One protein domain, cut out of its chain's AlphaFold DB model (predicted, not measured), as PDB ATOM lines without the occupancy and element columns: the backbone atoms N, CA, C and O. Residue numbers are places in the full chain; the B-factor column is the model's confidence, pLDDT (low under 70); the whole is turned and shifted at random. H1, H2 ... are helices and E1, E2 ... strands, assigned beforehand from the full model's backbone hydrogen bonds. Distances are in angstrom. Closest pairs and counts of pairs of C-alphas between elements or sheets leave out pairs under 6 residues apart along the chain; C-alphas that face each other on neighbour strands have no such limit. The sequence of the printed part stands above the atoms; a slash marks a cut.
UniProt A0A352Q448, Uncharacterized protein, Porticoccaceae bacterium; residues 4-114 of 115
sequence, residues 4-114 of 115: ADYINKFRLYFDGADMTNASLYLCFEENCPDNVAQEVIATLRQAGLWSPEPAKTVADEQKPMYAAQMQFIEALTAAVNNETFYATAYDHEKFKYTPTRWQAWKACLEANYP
ATOM      1  N   ALA A   4     248.087 255.437 190.265       95.81
ATOM      2  CA  ALA A   4     249.094 256.343 190.817       95.81
ATOM      3  C   ALA A   4     250.499 255.715 190.895       95.81
ATOM      4  O   ALA A   4     251.488 256.440 190.862       95.81
ATOM      5  N   ASP A   5     250.611 254.384 190.979       96.56
ATOM      6  CA  ASP A   5     251.920 253.725 191.014       96.56
ATOM      7  C   ASP A   5     252.643 253.881 189.670       96.56
ATOM      8  O   ASP A   5     253.850 254.092 189.676       96.56
ATOM      9  N   TYR A   6     251.922 253.837 188.538       97.38
ATOM     10  CA  TYR A   6     252.526 254.069 187.221       97.38
ATOM     11  C   TYR A   6     253.107 255.484 187.115       97.38
ATOM     12  O   TYR A   6     254.240 255.659 186.684       97.38
ATOM     13  N   ILE A   7     252.361 256.490 187.585       96.88
ATOM     14  CA  ILE A   7     252.804 257.893 187.584       96.88
ATOM     15  C   ILE A   7     254.041 258.082 188.465       96.88
ATOM     16  O   ILE A   7     254.977 258.772 188.078       96.88
ATOM     17  N   ASN A   8     254.053 257.474 189.651       95.81
ATOM     18  CA  ASN A   8     255.098 257.721 190.642       95.81
ATOM     19  C   ASN A   8     256.392 256.936 190.390       95.81
ATOM     20  O   ASN A   8     257.453 257.389 190.809       95.81
ATOM     21  N   LYS A   9     256.313 255.753 189.771       95.62
ATOM     22  CA  LYS A   9     257.459 254.833 189.659       95.62
ATOM     23  C   LYS A   9     258.179 254.889 188.321       95.62
ATOM     24  O   LYS A   9     259.333 254.489 188.264       95.62
ATOM     25  N   PHE A  10     257.513 255.362 187.273       97.44
ATOM     26  CA  PHE A  10     258.038 255.300 185.914       97.44
ATOM     27  C   PHE A  10     258.291 256.692 185.349       97.44
ATOM     28  O   PHE A  10     257.688 257.685 185.768       97.44
ATOM     29  N   ARG A  11     259.145 256.741 184.330       97.56
ATOM     30  CA  ARG A  11     259.276 257.888 183.443       97.56
ATOM     31  C   ARG A  11     258.104 257.881 182.469       97.56
ATOM     32  O   ARG A  11     257.919 256.926 181.712       97.56
ATOM     33  N   LEU A  12     257.298 258.938 182.514       97.62
ATOM     34  CA  LEU A  12     256.112 259.081 181.675       97.62
ATOM     35  C   LEU A  12     256.462 259.836 180.400       97.62
ATOM     36  O   LEU A  12     257.027 260.921 180.483       97.62
ATOM     37  N   TYR A  13     256.043 259.305 179.255       97.81
ATOM     38  CA  TYR A  13     256.059 259.987 177.964       97.81
ATOM     39  C   TYR A  13     254.637 260.174 177.449       97.81
ATOM     40  O   TYR A  13     253.834 259.242 177.495       97.81
ATOM     41  N   PHE A  14     254.340 261.353 176.910       97.06
ATOM     42  CA  PHE A  14     253.045 261.650 176.302       97.06
ATOM     43  C   PHE A  14     253.156 262.615 175.122       97.06
ATOM     44  O   PHE A  14     254.112 263.390 174.992       97.06
ATOM     45  N   ASP A  15     252.144 262.570 174.263       96.94
ATOM     46  CA  ASP A  15     252.001 263.471 173.129       96.94
ATOM     47  C   ASP A  15     251.298 264.755 173.572       96.94
ATOM     48  O   ASP A  15     250.081 264.812 173.733       96.94
ATOM     49  N   GLY A  16     252.085 265.803 173.796       93.88
ATOM     50  CA  GLY A  16     251.559 267.089 174.239       93.88
ATOM     51  C   GLY A  16     250.979 267.969 173.133       93.88
ATOM     52  O   GLY A  16     250.620 269.105 173.450       93.88
ATOM     53  N   ALA A  17     250.971 267.516 171.876       94.75
ATOM     54  CA  ALA A  17     250.425 268.252 170.735       94.75
ATOM     55  C   ALA A  17     249.101 267.652 170.235       94.75
ATOM     56  O   ALA A  17     248.284 268.371 169.660       94.75
ATOM     57  N   ASP A  18     248.856 266.367 170.496       93.06
ATOM     58  CA  ASP A  18     247.599 265.702 170.169       93.06
ATOM     59  C   ASP A  18     246.683 265.560 171.391       93.06
ATOM     60  O   ASP A  18     246.865 264.712 172.264       93.06
ATOM     61  N   MET A  19     245.620 266.360 171.412       90.81
ATOM     62  CA  MET A  19     244.646 266.360 172.506       90.81
ATOM     63  C   MET A  19     243.859 265.049 172.632       90.81
ATOM     64  O   MET A  19     243.318 264.771 173.700       90.81
ATOM     65  N   THR A  20     243.809 264.216 171.588       90.44
ATOM     66  CA  THR A  20     243.199 262.878 171.673       90.44
ATOM     67  C   THR A  20     244.057 261.903 172.486       90.44
ATOM     68  O   THR A  20     243.528 260.932 173.027       90.44
ATOM     69  N   ASN A  21     245.353 262.195 172.631       90.50
ATOM     70  CA  ASN A  21     246.316 261.457 173.449       90.50
ATOM     71  C   ASN A  21     246.517 262.070 174.843       90.50
ATOM     72  O   ASN A  21     247.319 261.558 175.616       90.50
ATOM     73  N   ALA A  22     245.807 263.149 175.191       86.88
ATOM     74  CA  ALA A  22     246.112 263.958 176.376       86.88
ATOM     75  C   ALA A  22     246.024 263.204 177.721       86.88
ATOM     76  O   ALA A  22     246.518 263.694 178.739       86.88
ATOM     77  N   SER A  23     245.434 262.007 177.724       93.88
ATOM     78  CA  SER A  23     245.340 261.138 178.900       93.88
ATOM     79  C   SER A  23     245.924 259.741 178.675       93.88
ATOM     80  O   SER A  23     245.571 258.805 179.395       93.88
ATOM     81  N   LEU A  24     246.802 259.599 177.678       97.88
ATOM     82  CA  LEU A  24     247.519 258.371 177.346       97.88
ATOM     83  C   LEU A  24     249.019 258.566 177.585       97.88
ATOM     84  O   LEU A  24     249.594 259.569 177.161       97.88
ATOM     85  N   TYR A  25     249.647 257.601 178.253       98.12
ATOM     86  CA  TYR A  25     251.055 257.691 178.641       98.12
ATOM     87  C   TYR A  25     251.778 256.381 178.364       98.12
ATOM     88  O   TYR A  25     251.247 255.304 178.636       98.12
ATOM     89  N   LEU A  26     253.012 256.482 177.876       98.44
ATOM     90  CA  LEU A  26     253.975 255.387 177.940       98.44
ATOM     91  C   LEU A  26     254.788 255.521 179.227       98.44
ATOM     92  O   LEU A  26     255.258 256.608 179.558       98.44
ATOM     93  N   CYS A  27     254.957 254.419 179.941       98.25
ATOM     94  CA  CYS A  27     255.644 254.337 181.218       98.25
ATOM     95  C   CYS A  27     256.825 253.375 181.076       98.25
ATOM     96  O   CYS A  27     256.625 252.176 180.868       98.25
ATOM     97  N   PHE A  28     258.037 253.907 181.208       97.88
ATOM     98  CA  PHE A  28     259.284 253.142 181.175       97.88
ATOM     99  C   PHE A  28     260.018 253.270 182.505       97.88
ATOM    100  O   PHE A  28     259.884 254.283 183.195       97.88
ATOM    101  N   GLU A  29     260.792 252.253 182.875       96.44
ATOM    102  CA  GLU A  29     261.685 252.340 184.033       96.44
ATOM    103  C   GLU A  29     262.651 253.527 183.869       96.44
ATOM    104  O   GLU A  29     263.065 253.857 182.756       96.44
ATOM    105  N   GLU A  30     263.027 254.189 184.966       92.38
ATOM    106  CA  GLU A  30     263.890 255.386 184.914       92.38
ATOM    107  C   GLU A  30     265.253 255.106 184.253       92.38
ATOM    108  O   GLU A  30     265.805 255.949 183.542       92.38
ATOM    109  N   ASN A  31     265.782 253.893 184.438       93.31
ATOM    110  CA  ASN A  31     267.030 253.432 183.830       93.31
ATOM    111  C   ASN A  31     266.861 252.878 182.404       93.31
ATOM    112  O   ASN A  31     267.864 252.512 181.790       93.31
ATOM    113  N   CYS A  32     265.637 252.821 181.869       93.50
ATOM    114  CA  CYS A  32     265.396 252.377 180.503       93.50
ATOM    115  C   CYS A  32     266.067 253.353 179.514       93.50
ATOM    116  O   CYS A  32     265.853 254.574 179.612       93.50
ATOM    117  N   PRO A  33     266.878 252.859 178.559       94.00
ATOM    118  CA  PRO A  33     267.518 253.706 177.558       94.00
ATOM    119  C   PRO A  33     266.498 254.521 176.747       94.00
ATOM    120  O   PRO A  33     265.483 253.992 176.298       94.00
ATOM    121  N   ASP A  34     266.760 255.812 176.515       93.00
ATOM    122  CA  ASP A  34     265.784 256.689 175.841       93.00
ATOM    123  C   ASP A  34     265.447 256.215 174.419       93.00
ATOM    124  O   ASP A  34     264.297 256.296 173.998       93.00
ATOM    125  N   ASN A  35     266.410 255.625 173.701       95.00
ATOM    126  CA  ASN A  35     266.183 255.083 172.361       95.00
ATOM    127  C   ASN A  35     265.112 253.981 172.329       95.00
ATOM    128  O   ASN A  35     264.439 253.843 171.313       95.00
ATOM    129  N   VAL A  36     264.922 253.239 173.424       95.94
ATOM    130  CA  VAL A  36     263.864 252.225 173.539       95.94
ATOM    131  C   VAL A  36     262.488 252.894 173.582       95.94
ATOM    132  O   VAL A  36     261.587 252.510 172.839       95.94
ATOM    133  N   ALA A  37     262.332 253.957 174.376       96.75
ATOM    134  CA  ALA A  37     261.097 254.738 174.394       96.75
ATOM    135  C   ALA A  37     260.832 255.410 173.035       96.75
ATOM    136  O   ALA A  37     259.701 255.387 172.542       96.75
ATOM    137  N   GLN A  38     261.873 255.959 172.395       97.12
ATOM    138  CA  GLN A  38     261.753 256.571 171.068       97.12
ATOM    139  C   GLN A  38     261.334 255.567 169.987       97.12
ATOM    140  O   GLN A  38     260.609 255.951 169.073       97.12
ATOM    141  N   GLU A  39     261.747 254.301 170.085       97.75
ATOM    142  CA  GLU A  39     261.313 253.241 169.170       97.75
ATOM    143  C   GLU A  39     259.793 253.030 169.249       97.75
ATOM    144  O   GLU A  39     259.104 253.092 168.230       97.75
ATOM    145  N   VAL A  40     259.247 252.887 170.461       98.31
ATOM    146  CA  VAL A  40     257.799 252.719 170.667       98.31
ATOM    147  C   VAL A  40     257.024 253.955 170.201       98.31
ATOM    148  O   VAL A  40     255.996 253.837 169.531       98.31
ATOM    149  N   ILE A  41     257.534 255.157 170.492       98.38
ATOM    150  CA  ILE A  41     256.938 256.414 170.015       98.38
ATOM    151  C   ILE A  41     256.960 256.473 168.482       98.38
ATOM    152  O   ILE A  41     255.969 256.875 167.871       98.38
ATOM    153  N   ALA A  42     258.054 256.064 167.835       98.25
ATOM    154  CA  ALA A  42     258.148 256.027 166.378       98.25
ATOM    155  C   ALA A  42     257.114 255.072 165.762       98.25
ATOM    156  O   ALA A  42     256.476 255.437 164.774       98.25
ATOM    157  N   THR A  43     256.880 253.912 166.376       98.38
ATOM    158  CA  THR A  43     255.824 252.974 165.965       98.38
ATOM    159  C   THR A  43     254.433 253.610 166.065       98.38
ATOM    160  O   THR A  43     253.662 253.571 165.103       98.38
ATOM    161  N   LEU A  44     254.121 254.293 167.172       98.44
ATOM    162  CA  LEU A  44     252.848 255.015 167.317       98.44
ATOM    163  C   LEU A  44     252.709 256.157 166.297       98.44
ATOM    164  O   LEU A  44     251.622 256.366 165.754       98.44
ATOM    165  N   ARG A  45     253.797 256.871 165.978       98.31
ATOM    166  CA  ARG A  45     253.804 257.906 164.928       98.31
ATOM    167  C   ARG A  45     253.511 257.328 163.550       98.31
ATOM    168  O   ARG A  45     252.684 257.880 162.828       98.31
ATOM    169  N   GLN A  46     254.144 256.211 163.188       98.25
ATOM    170  CA  GLN A  46     253.896 255.533 161.910       98.25
ATOM    171  C   GLN A  46     252.432 255.093 161.766       98.25
ATOM    172  O   GLN A  46     251.887 255.125 160.666       98.25
ATOM    173  N   ALA A  47     251.778 254.755 162.879       97.94
ATOM    174  CA  ALA A  47     250.357 254.421 162.922       97.94
ATOM    175  C   ALA A  47     249.411 255.645 162.967       97.94
ATOM    176  O   ALA A  47     248.194 255.472 163.021       97.94
ATOM    177  N   GLY A  48     249.924 256.884 162.979       97.81
ATOM    178  CA  GLY A  48     249.103 258.095 163.144       97.81
ATOM    179  C   GLY A  48     248.468 258.225 164.538       97.81
ATOM    180  O   GLY A  48     247.448 258.901 164.724       97.81
ATOM    181  N   LEU A  49     249.045 257.539 165.525       98.19
ATOM    182  CA  LEU A  49     248.602 257.512 166.921       98.19
ATOM    183  C   LEU A  49     249.425 258.430 167.822       98.19
ATOM    184  O   LEU A  49     249.107 258.560 168.999       98.19
ATOM    185  N   TRP A  50     250.447 259.074 167.265       98.31
ATOM    186  CA  TRP A  50     251.268 260.096 167.900       98.31
ATOM    187  C   TRP A  50     251.638 261.149 166.851       98.31
ATOM    188  O   TRP A  50     251.905 260.820 165.693       98.31
ATOM    189  N   SER A  51     251.639 262.413 167.248       97.56
ATOM    190  CA  SER A  51     252.009 263.558 166.423       97.56
ATOM    191  C   SER A  51     253.500 263.543 166.011       97.56
ATOM    192  O   SER A  51     254.337 262.859 166.607       97.56
ATOM    193  N   PRO A  52     253.908 264.303 164.984       96.06
ATOM    194  CA  PRO A  52     255.329 264.437 164.658       96.06
ATOM    195  C   PRO A  52     256.126 265.215 165.723       96.06
ATOM    196  O   PRO A  52     257.354 265.221 165.670       96.06
ATOM    197  N   GLU A  53     255.459 265.847 166.694       96.56
ATOM    198  CA  GLU A  53     256.103 266.677 167.710       96.56
ATOM    199  C   GLU A  53     256.893 265.843 168.734       96.56
ATOM    200  O   GLU A  53     256.552 264.680 168.995       96.56
ATOM    201  N   PRO A  54     257.948 266.413 169.349       95.50
ATOM    202  CA  PRO A  54     258.700 265.746 170.405       95.50
ATOM    203  C   PRO A  54     257.802 265.279 171.556       95.50
ATOM    204  O   PRO A  54     256.911 266.002 172.008       95.50
ATOM    205  N   ALA A  55     258.070 264.073 172.057       96.81
ATOM    206  CA  ALA A  55     257.399 263.566 173.245       96.81
ATOM    207  C   ALA A  55     257.724 264.447 174.455       96.81
ATOM    208  O   ALA A  55     258.862 264.886 174.634       96.81
ATOM    209  N   LYS A  56     256.718 264.688 175.293       96.50
ATOM    210  CA  LYS A  56     256.890 265.371 176.575       96.50
ATOM    211  C   LYS A  56     256.994 264.350 177.692       96.50
ATOM    212  O   LYS A  56     256.478 263.241 177.569       96.50
ATOM    213  N   THR A  57     257.614 264.761 178.790       96.75
ATOM    214  CA  THR A  57     257.698 263.972 180.015       96.75
ATOM    215  C   THR A  57     257.061 264.698 181.192       96.75
ATOM    216  O   THR A  57     256.842 265.911 181.148       96.75
ATOM    217  N   VAL A  58     256.716 263.941 182.233       95.06
ATOM    218  CA  VAL A  58     256.248 264.488 183.513       95.06
ATOM    219  C   VAL A  58     257.440 264.541 184.461       95.06
ATOM    220  O   VAL A  58     258.022 263.500 184.760       95.06
ATOM    221  N   ALA A  59     257.806 265.743 184.910       94.50
ATOM    222  CA  ALA A  59     258.908 265.921 185.853       94.50
ATOM    223  C   ALA A  59     258.555 265.335 187.230       94.50
ATOM    224  O   ALA A  59     257.381 265.298 187.616       94.50
ATOM    225  N   ASP A  60     259.562 264.917 187.996       94.75
ATOM    226  CA  ASP A  60     259.358 264.264 189.294       94.75
ATOM    227  C   ASP A  60     258.570 265.137 190.276       94.75
ATOM    228  O   ASP A  60     257.686 264.648 190.981       94.75
ATOM    229  N   GLU A  61     258.796 266.450 190.260       96.31
ATOM    230  CA  GLU A  61     258.083 267.401 191.115       96.31
ATOM    231  C   GLU A  61     256.592 267.522 190.748       96.31
ATOM    232  O   GLU A  61     255.780 267.965 191.563       96.31
ATOM    233  N   GLN A  62     256.212 267.119 189.532       95.69
ATOM    234  CA  GLN A  62     254.837 267.153 189.026       95.69
ATOM    235  C   GLN A  62     254.091 265.830 189.243       95.69
ATOM    236  O   GLN A  62     252.855 265.839 189.276       95.69
ATOM    237  N   LYS A  63     254.803 264.707 189.434       95.38
ATOM    238  CA  LYS A  63     254.206 263.370 189.628       95.38
ATOM    239  C   LYS A  63     253.137 263.343 190.740       95.38
ATOM    240  O   LYS A  63     252.047 262.833 190.469       95.38
ATOM    241  N   PRO A  64     253.329 263.958 191.932       95.81
ATOM    242  CA  PRO A  64     252.296 263.969 192.974       95.81
ATOM    243  C   PRO A  64     250.997 264.663 192.547       95.81
ATOM    244  O   PRO A  64     249.905 264.184 192.853       95.81
ATOM    245  N   MET A  65     251.103 265.778 191.816       95.06
ATOM    246  CA  MET A  65     249.940 266.502 191.298       95.06
ATOM    247  C   MET A  65     249.200 265.663 190.250       95.06
ATOM    248  O   MET A  65     247.978 265.545 190.319       95.06
ATOM    249  N   TYR A  66     249.935 265.048 189.320       94.12
ATOM    250  CA  TYR A  66     249.369 264.162 188.300       94.12
ATOM    251  C   TYR A  66     248.626 262.984 188.943       94.12
ATOM    252  O   TYR A  66     247.459 262.743 188.640       94.12
ATOM    253  N   ALA A  67     249.264 262.304 189.897       95.12
ATOM    254  CA  ALA A  67     248.683 261.162 190.598       95.12
ATOM    255  C   ALA A  67     247.399 261.507 191.372       95.12
ATOM    256  O   ALA A  67     246.525 260.652 191.508       95.12
ATOM    257  N   ALA A  68     247.270 262.743 191.865       94.88
ATOM    258  CA  ALA A  68     246.078 263.206 192.572       94.88
ATOM    259  C   ALA A  68     244.918 263.592 191.634       94.88
ATOM    260  O   ALA A  68     243.758 263.515 192.035       94.88
ATOM    261  N   GLN A  69     245.221 264.035 190.410       94.00
ATOM    262  CA  GLN A  69     244.231 264.578 189.470       94.00
ATOM    263  C   GLN A  69     243.744 263.559 188.434       94.00
ATOM    264  O   GLN A  69     242.690 263.762 187.829       94.00
ATOM    265  N   MET A  70     244.496 262.483 188.207       94.62
ATOM    266  CA  MET A  70     244.187 261.500 187.173       94.62
ATOM    267  C   MET A  70     243.339 260.343 187.694       94.62
ATOM    268  O   MET A  70     243.681 259.667 188.664       94.62
ATOM    269  N   GLN A  71     242.247 260.064 186.986       96.62
ATOM    270  CA  GLN A  71     241.404 258.903 187.236       96.62
ATOM    271  C   GLN A  71     241.883 257.746 186.368       96.62
ATOM    272  O   GLN A  71     241.814 257.808 185.149       96.62
ATOM    273  N   PHE A  72     242.404 256.692 186.982       97.69
ATOM    274  CA  PHE A  72     242.922 255.548 186.238       97.69
ATOM    275  C   PHE A  72     241.813 254.762 185.539       97.69
ATOM    276  O   PHE A  72     240.806 254.437 186.168       97.69
ATOM    277  N   ILE A  73     242.033 254.429 184.265       97.50
ATOM    278  CA  ILE A  73     241.116 253.625 183.452       97.50
ATOM    279  C   ILE A  73     241.681 252.220 183.255       97.50
ATOM    280  O   ILE A  73     241.076 251.245 183.694       97.50
ATOM    281  N   GLU A  74     242.838 252.103 182.603       97.44
ATOM    282  CA  GLU A  74     243.426 250.812 182.232       97.44
ATOM    283  C   GLU A  74     244.939 250.941 182.003       97.44
ATOM    284  O   GLU A  74     245.465 252.038 181.798       97.44
ATOM    285  N   ALA A  75     245.640 249.807 182.026       97.88
ATOM    286  CA  ALA A  75     247.024 249.690 181.589       97.88
ATOM    287  C   ALA A  75     247.199 248.458 180.690       97.88
ATOM    288  O   ALA A  75     246.612 247.411 180.956       97.88
ATOM    289  N   LEU A  76     248.048 248.583 179.675       97.56
ATOM    290  CA  LEU A  76     248.576 247.498 178.854       97.56
ATOM    291  C   LEU A  76     250.044 247.281 179.232       97.56
ATOM    292  O   LEU A  76     250.787 248.248 179.377       97.56
ATOM    293  N   THR A  77     250.454 246.024 179.387       97.38
ATOM    294  CA  THR A  77     251.867 245.645 179.551       97.38
ATOM    295  C   THR A  77     252.388 245.124 178.218       97.38
ATOM    296  O   THR A  77     251.689 244.353 177.565       97.38
ATOM    297  N   ALA A  78     253.588 245.540 177.829       96.38
ATOM    298  CA  ALA A  78     254.248 245.128 176.597       96.38
ATOM    299  C   ALA A  78     255.771 245.096 176.799       96.38
ATOM    300  O   ALA A  78     256.279 245.561 177.825       96.38
ATOM    301  N   ALA A  79     256.503 244.545 175.830       95.69
ATOM    302  CA  ALA A  79     257.958 244.459 175.890       95.69
ATOM    303  C   ALA A  79     258.616 244.869 174.566       95.69
ATOM    304  O   ALA A  79     258.144 244.527 173.484       95.69
ATOM    305  N   VAL A  80     259.737 245.582 174.656       95.31
ATOM    306  CA  VAL A  80     260.571 245.981 173.515       95.31
ATOM    307  C   VAL A  80     262.036 245.808 173.902       95.31
ATOM    308  O   VAL A  80     262.455 246.253 174.962       95.31
ATOM    309  N   ASN A  81     262.835 245.128 173.076       92.44
ATOM    310  CA  ASN A  81     264.264 244.897 173.346       92.44
ATOM    311  C   ASN A  81     264.570 244.318 174.752       92.44
ATOM    312  O   ASN A  81     265.556 244.699 175.374       92.44
ATOM    313  N   ASN A  82     263.735 243.392 175.248       90.50
ATOM    314  CA  ASN A  82     263.763 242.824 176.612       90.50
ATOM    315  C   ASN A  82     263.449 243.809 177.757       90.50
ATOM    316  O   ASN A  82     263.497 243.414 178.921       90.50
ATOM    317  N   GLU A  83     263.085 245.050 177.449       94.25
ATOM    318  CA  GLU A  83     262.595 246.028 178.415       94.25
ATOM    319  C   GLU A  83     261.073 245.947 178.500       94.25
ATOM    320  O   GLU A  83     260.368 246.005 177.489       94.25
ATOM    321  N   THR A  84     260.552 245.821 179.719       95.88
ATOM    322  CA  THR A  84     259.108 245.915 179.955       95.88
ATOM    323  C   THR A  84     258.700 247.378 179.973       95.88
ATOM    324  O   THR A  84     259.352 248.208 180.605       95.88
ATOM    325  N   PHE A  85     257.583 247.691 179.329       97.50
ATOM    326  CA  PHE A  85     256.954 248.997 179.439       97.50
ATOM    327  C   PHE A  85     255.450 248.856 179.612       97.50
ATOM    328  O   PHE A  85     254.851 247.805 179.359       97.50
ATOM    329  N   TYR A  86     254.833 249.948 180.046       98.25
ATOM    330  CA  TYR A  86     253.390 250.023 180.190       98.25
ATOM    331  C   TYR A  86     252.840 251.151 179.333       98.25
ATOM    332  O   TYR A  86     253.414 252.234 179.277       98.25
ATOM    333  N   ALA A  87     251.697 250.920 178.702       98.31
ATOM    334  CA  ALA A  87     250.861 251.994 178.195       98.31
ATOM    335  C   ALA A  87     249.677 252.158 179.143       98.31
ATOM    336  O   ALA A  87     249.065 251.174 179.548       98.31
ATOM    337  N   THR A  88     249.358 253.384 179.530       98.50
ATOM    338  CA  THR A  88     248.321 253.663 180.527       98.50
ATOM    339  C   THR A  88     247.321 254.671 179.995       98.50
ATOM    340  O   THR A  88     247.677 255.601 179.271       98.50
ATOM    341  N   ALA A  89     246.060 254.473 180.368       98.19
ATOM    342  CA  ALA A  89     244.967 255.377 180.073       98.19
ATOM    343  C   ALA A  89     244.371 255.917 181.374       98.19
ATOM    344  O   ALA A  89     244.078 255.168 182.313       98.19
ATOM    345  N   TYR A  90     244.156 257.227 181.396       97.88
ATOM    346  CA  TYR A  90     243.494 257.944 182.477       97.88
ATOM    347  C   TYR A  90     242.331 258.773 181.928       97.88
ATOM    348  O   TYR A  90     242.246 259.021 180.727       97.88
ATOM    349  N   ASP A  91     241.459 259.238 182.816       96.19
ATOM    350  CA  ASP A  91     240.571 260.369 182.579       96.19
ATOM    351  C   ASP A  91     240.997 261.568 183.437       96.19
ATOM    352  O   ASP A  91     241.576 261.424 184.520       96.19
ATOM    353  N   HIS A  92     240.721 262.766 182.934       93.31
ATOM    354  CA  HIS A  92     241.014 264.029 183.599       93.31
ATOM    355  C   HIS A  92     239.904 265.045 183.297       93.31
ATOM    356  O   HIS A  92     239.184 264.949 182.302       93.31
ATOM    357  N   GLU A  93     239.715 266.041 184.165       91.56
ATOM    358  CA  GLU A  93     238.644 267.035 184.000       91.56
ATOM    359  C   GLU A  93     238.791 267.828 182.694       91.56
ATOM    360  O   GLU A  93     237.830 267.973 181.943       91.56
ATOM    361  N   LYS A  94     240.012 268.289 182.399       89.81
ATOM    362  CA  LYS A  94     240.321 269.115 181.217       89.81
ATOM    363  C   LYS A  94     240.715 268.313 179.980       89.81
ATOM    364  O   LYS A  94     240.590 268.808 178.866       89.81
ATOM    365  N   PHE A  95     241.229 267.106 180.182       90.25
ATOM    366  CA  PHE A  95     241.824 266.280 179.136       90.25
ATOM    367  C   PHE A  95     241.111 264.938 179.177       90.25
ATOM    368  O   PHE A  95     241.379 264.097 180.032       90.25
ATOM    369  N   LYS A  96     240.088 264.797 178.340       92.56
ATOM    370  CA  LYS A  96     239.160 263.681 178.466       92.56
ATOM    371  C   LYS A  96     239.720 262.412 177.846       92.56
ATOM    372  O   LYS A  96     240.276 262.433 176.748       92.56
ATOM    373  N   TYR A  97     239.526 261.305 178.553       94.56
ATOM    374  CA  TYR A  97     239.768 259.972 178.031       94.56
ATOM    375  C   TYR A  97     238.992 259.765 176.725       94.56
ATOM    376  O   TYR A  97     237.788 260.020 176.654       94.56
ATOM    377  N   THR A  98     239.681 259.266 175.699       95.62
ATOM    378  CA  THR A  98     239.081 258.943 174.402       95.62
ATOM    379  C   THR A  98     239.152 257.429 174.171       95.62
ATOM    380  O   THR A  98     240.208 256.926 173.777       95.62
ATOM    381  N   PRO A  99     238.048 256.678 174.373       95.75
ATOM    382  CA  PRO A  99     238.066 255.216 174.297       95.75
ATOM    383  C   PRO A  99     238.552 254.662 172.958       95.75
ATOM    384  O   PRO A  99     239.315 253.702 172.922       95.75
ATOM    385  N   THR A 100     238.146 255.278 171.848       96.56
ATOM    386  CA  THR A 100     238.561 254.857 170.501       96.56
ATOM    387  C   THR A 100     240.059 255.039 170.281       96.56
ATOM    388  O   THR A 100     240.693 254.185 169.666       96.56
ATOM    389  N   ARG A 101     240.647 256.112 170.828       97.00
ATOM    390  CA  ARG A 101     242.088 256.372 170.743       97.00
ATOM    391  C   ARG A 101     242.880 255.342 171.532       97.00
ATOM    392  O   ARG A 101     243.846 254.794 171.013       97.00
ATOM    393  N   TRP A 102     242.420 255.024 172.740       97.88
ATOM    394  CA  TRP A 102     243.040 253.989 173.559       97.88
ATOM    395  C   TRP A 102     242.971 252.603 172.919       97.88
ATOM    396  O   TRP A 102     243.969 251.889 172.889       97.88
ATOM    397  N   GLN A 103     241.829 252.231 172.340       98.12
ATOM    398  CA  GLN A 103     241.716 250.960 171.618       98.12
ATOM    399  C   GLN A 103     242.678 250.885 170.426       98.12
ATOM    400  O   GLN A 103     243.288 249.843 170.201       98.12
ATOM    401  N   ALA A 104     242.874 251.990 169.702       98.31
ATOM    402  CA  ALA A 104     243.848 252.043 168.617       98.31
ATOM    403  C   ALA A 104     245.298 251.902 169.121       98.31
ATOM    404  O   ALA A 104     246.084 251.187 168.501       98.31
ATOM    405  N   TRP A 105     245.637 252.521 170.259       98.38
ATOM    406  CA  TRP A 105     246.929 252.315 170.927       98.38
ATOM    407  C   TRP A 105     247.145 250.848 171.287       98.38
ATOM    408  O   TRP A 105     248.172 250.294 170.911       98.38
ATOM    409  N   LYS A 106     246.178 250.205 171.954       98.06
ATOM    410  CA  LYS A 106     246.295 248.789 172.328       98.06
ATOM    411  C   LYS A 106     246.530 247.902 171.114       98.06
ATOM    412  O   LYS A 106     247.528 247.195 171.082       98.06
ATOM    413  N   ALA A 107     245.696 248.032 170.082       98.12
ATOM    414  CA  ALA A 107     245.837 247.243 168.861       98.12
ATOM    415  C   ALA A 107     247.205 247.443 168.182       98.12
ATOM    416  O   ALA A 107     247.808 246.484 167.707       98.12
ATOM    417  N   CYS A 108     247.712 248.680 168.143       98.38
ATOM    418  CA  CYS A 108     249.029 248.974 167.583       98.38
ATOM    419  C   CYS A 108     250.158 248.359 168.421       98.38
ATOM    420  O   CYS A 108     251.048 247.716 167.866       98.38
ATOM    421  N   LEU A 109     250.118 248.526 169.743       98.12
ATOM    422  CA  LEU A 109     251.158 248.033 170.641       98.12
ATOM    423  C   LEU A 109     251.165 246.505 170.713       98.12
ATOM    424  O   LEU A 109     252.226 245.914 170.587       98.12
ATOM    425  N   GLU A 110     250.008 245.855 170.816       96.88
ATOM    426  CA  GLU A 110     249.900 244.390 170.823       96.88
ATOM    427  C   GLU A 110     250.400 243.763 169.511       96.88
ATOM    428  O   GLU A 110     251.011 242.696 169.532       96.88
ATOM    429  N   ALA A 111     250.188 244.427 168.369       97.38
ATOM    430  CA  ALA A 111     250.653 243.938 167.072       97.38
ATOM    431  C   ALA A 111     252.179 244.032 166.882       97.38
ATOM    432  O   ALA A 111     252.732 243.271 166.090       97.38
ATOM    433  N   ASN A 112     252.851 244.961 167.571       97.88
ATOM    434  CA  ASN A 112     254.289 245.224 167.401       97.88
ATOM    435  C   ASN A 112     255.143 244.756 168.591       97.88
ATOM    436  O   ASN A 112     256.321 244.463 168.414       97.88
ATOM    437  N   TYR A 113     254.552 244.669 169.783       96.00
ATOM    438  CA  TYR A 113     255.220 244.410 171.060       96.00
ATOM    439  C   TYR A 113     254.399 243.438 171.928       96.00
ATOM    440  O   TYR A 113     253.970 243.803 173.028       96.00
ATOM    441  N   PRO A 114     254.118 242.215 171.442       82.62
ATOM    442  CA  PRO A 114     253.395 241.229 172.235       82.62
ATOM    443  C   PRO A 114     254.165 240.916 173.527       82.62
ATOM    444  O   PRO A 114     255.396 240.853 173.520       82.62
TER     445      PRO A 114
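This is residues 4 to 114 of the 115 residues of an uncharacterized protein of Porticoccaceae bacterium (UniProt A0A352Q448). A strongly twisted sheet of four strands makes the middle, with H4 along one face, short H1 on the opposite face, and H3 side by side with H1. H2 packs on the sheet too, one end near H4, and residues 56 to 57 of the link after H2 pair with edge strand E1. The printed part has 111 residues, with named elements in the order H1 E1 E2 H2 H3 E3 E4 H4; the sheet order is E1 E2 E4 E3, antiparallel throughout, and the class is mixed. It is compact, radius of gyration of the C-alphas 12.7 A, spanning 32 by 31 by 24 A.

H1, residues 4 to 9, has a height over the sheet of 7.5 A. E1, residues 11 to 14, and E2, residues 24 to 28, form a hairpin; N 13 and O 26 are within hydrogen-bond range, 2.8 A. H2, residues 34 to 46, is on the sheet; its closest C-alphas with E2 are Ala 37 and Phe 28, 7.2 A. H3, residues 60 to 69, touches H1, closest C-alphas Ala 67 and Ala 4, 4.8 A, and only grazes the sheet. E3, residues 71 to 80, and E4, residues 83 to 91, form a hairpin, N 76 to O 87 2.8 A; between E2 and E4, N 27 to O 86 is 2.8 A. H4, residues 99 to 112, runs along E4, at 2 degrees on the local plane. H2 only just touches H4, with residue 44 alone and 3 pairs of C-alphas within 8 A, closest Leu 44 and Cys 108, 7.2 A. Every O i to N i+4 pair is within hydrogen-bond range in H1, H2 and H4, and 4 of 6 in H3.

H1 begins at C-alpha 4 (249.094, 256.343, 190.817). H2 is 18.4 A long, E3 26.9 A, E4 26.6 A, and H4 20.3 A, ending at C-alpha 112 (254.289, 245.224, 167.401).

The C-alphas farthest apart, Asn 82 and Glu 93, are 35.7 A apart. The printed part has no cut; the link H2 to H3 is long. No printed residue is under 70 in pLDDT.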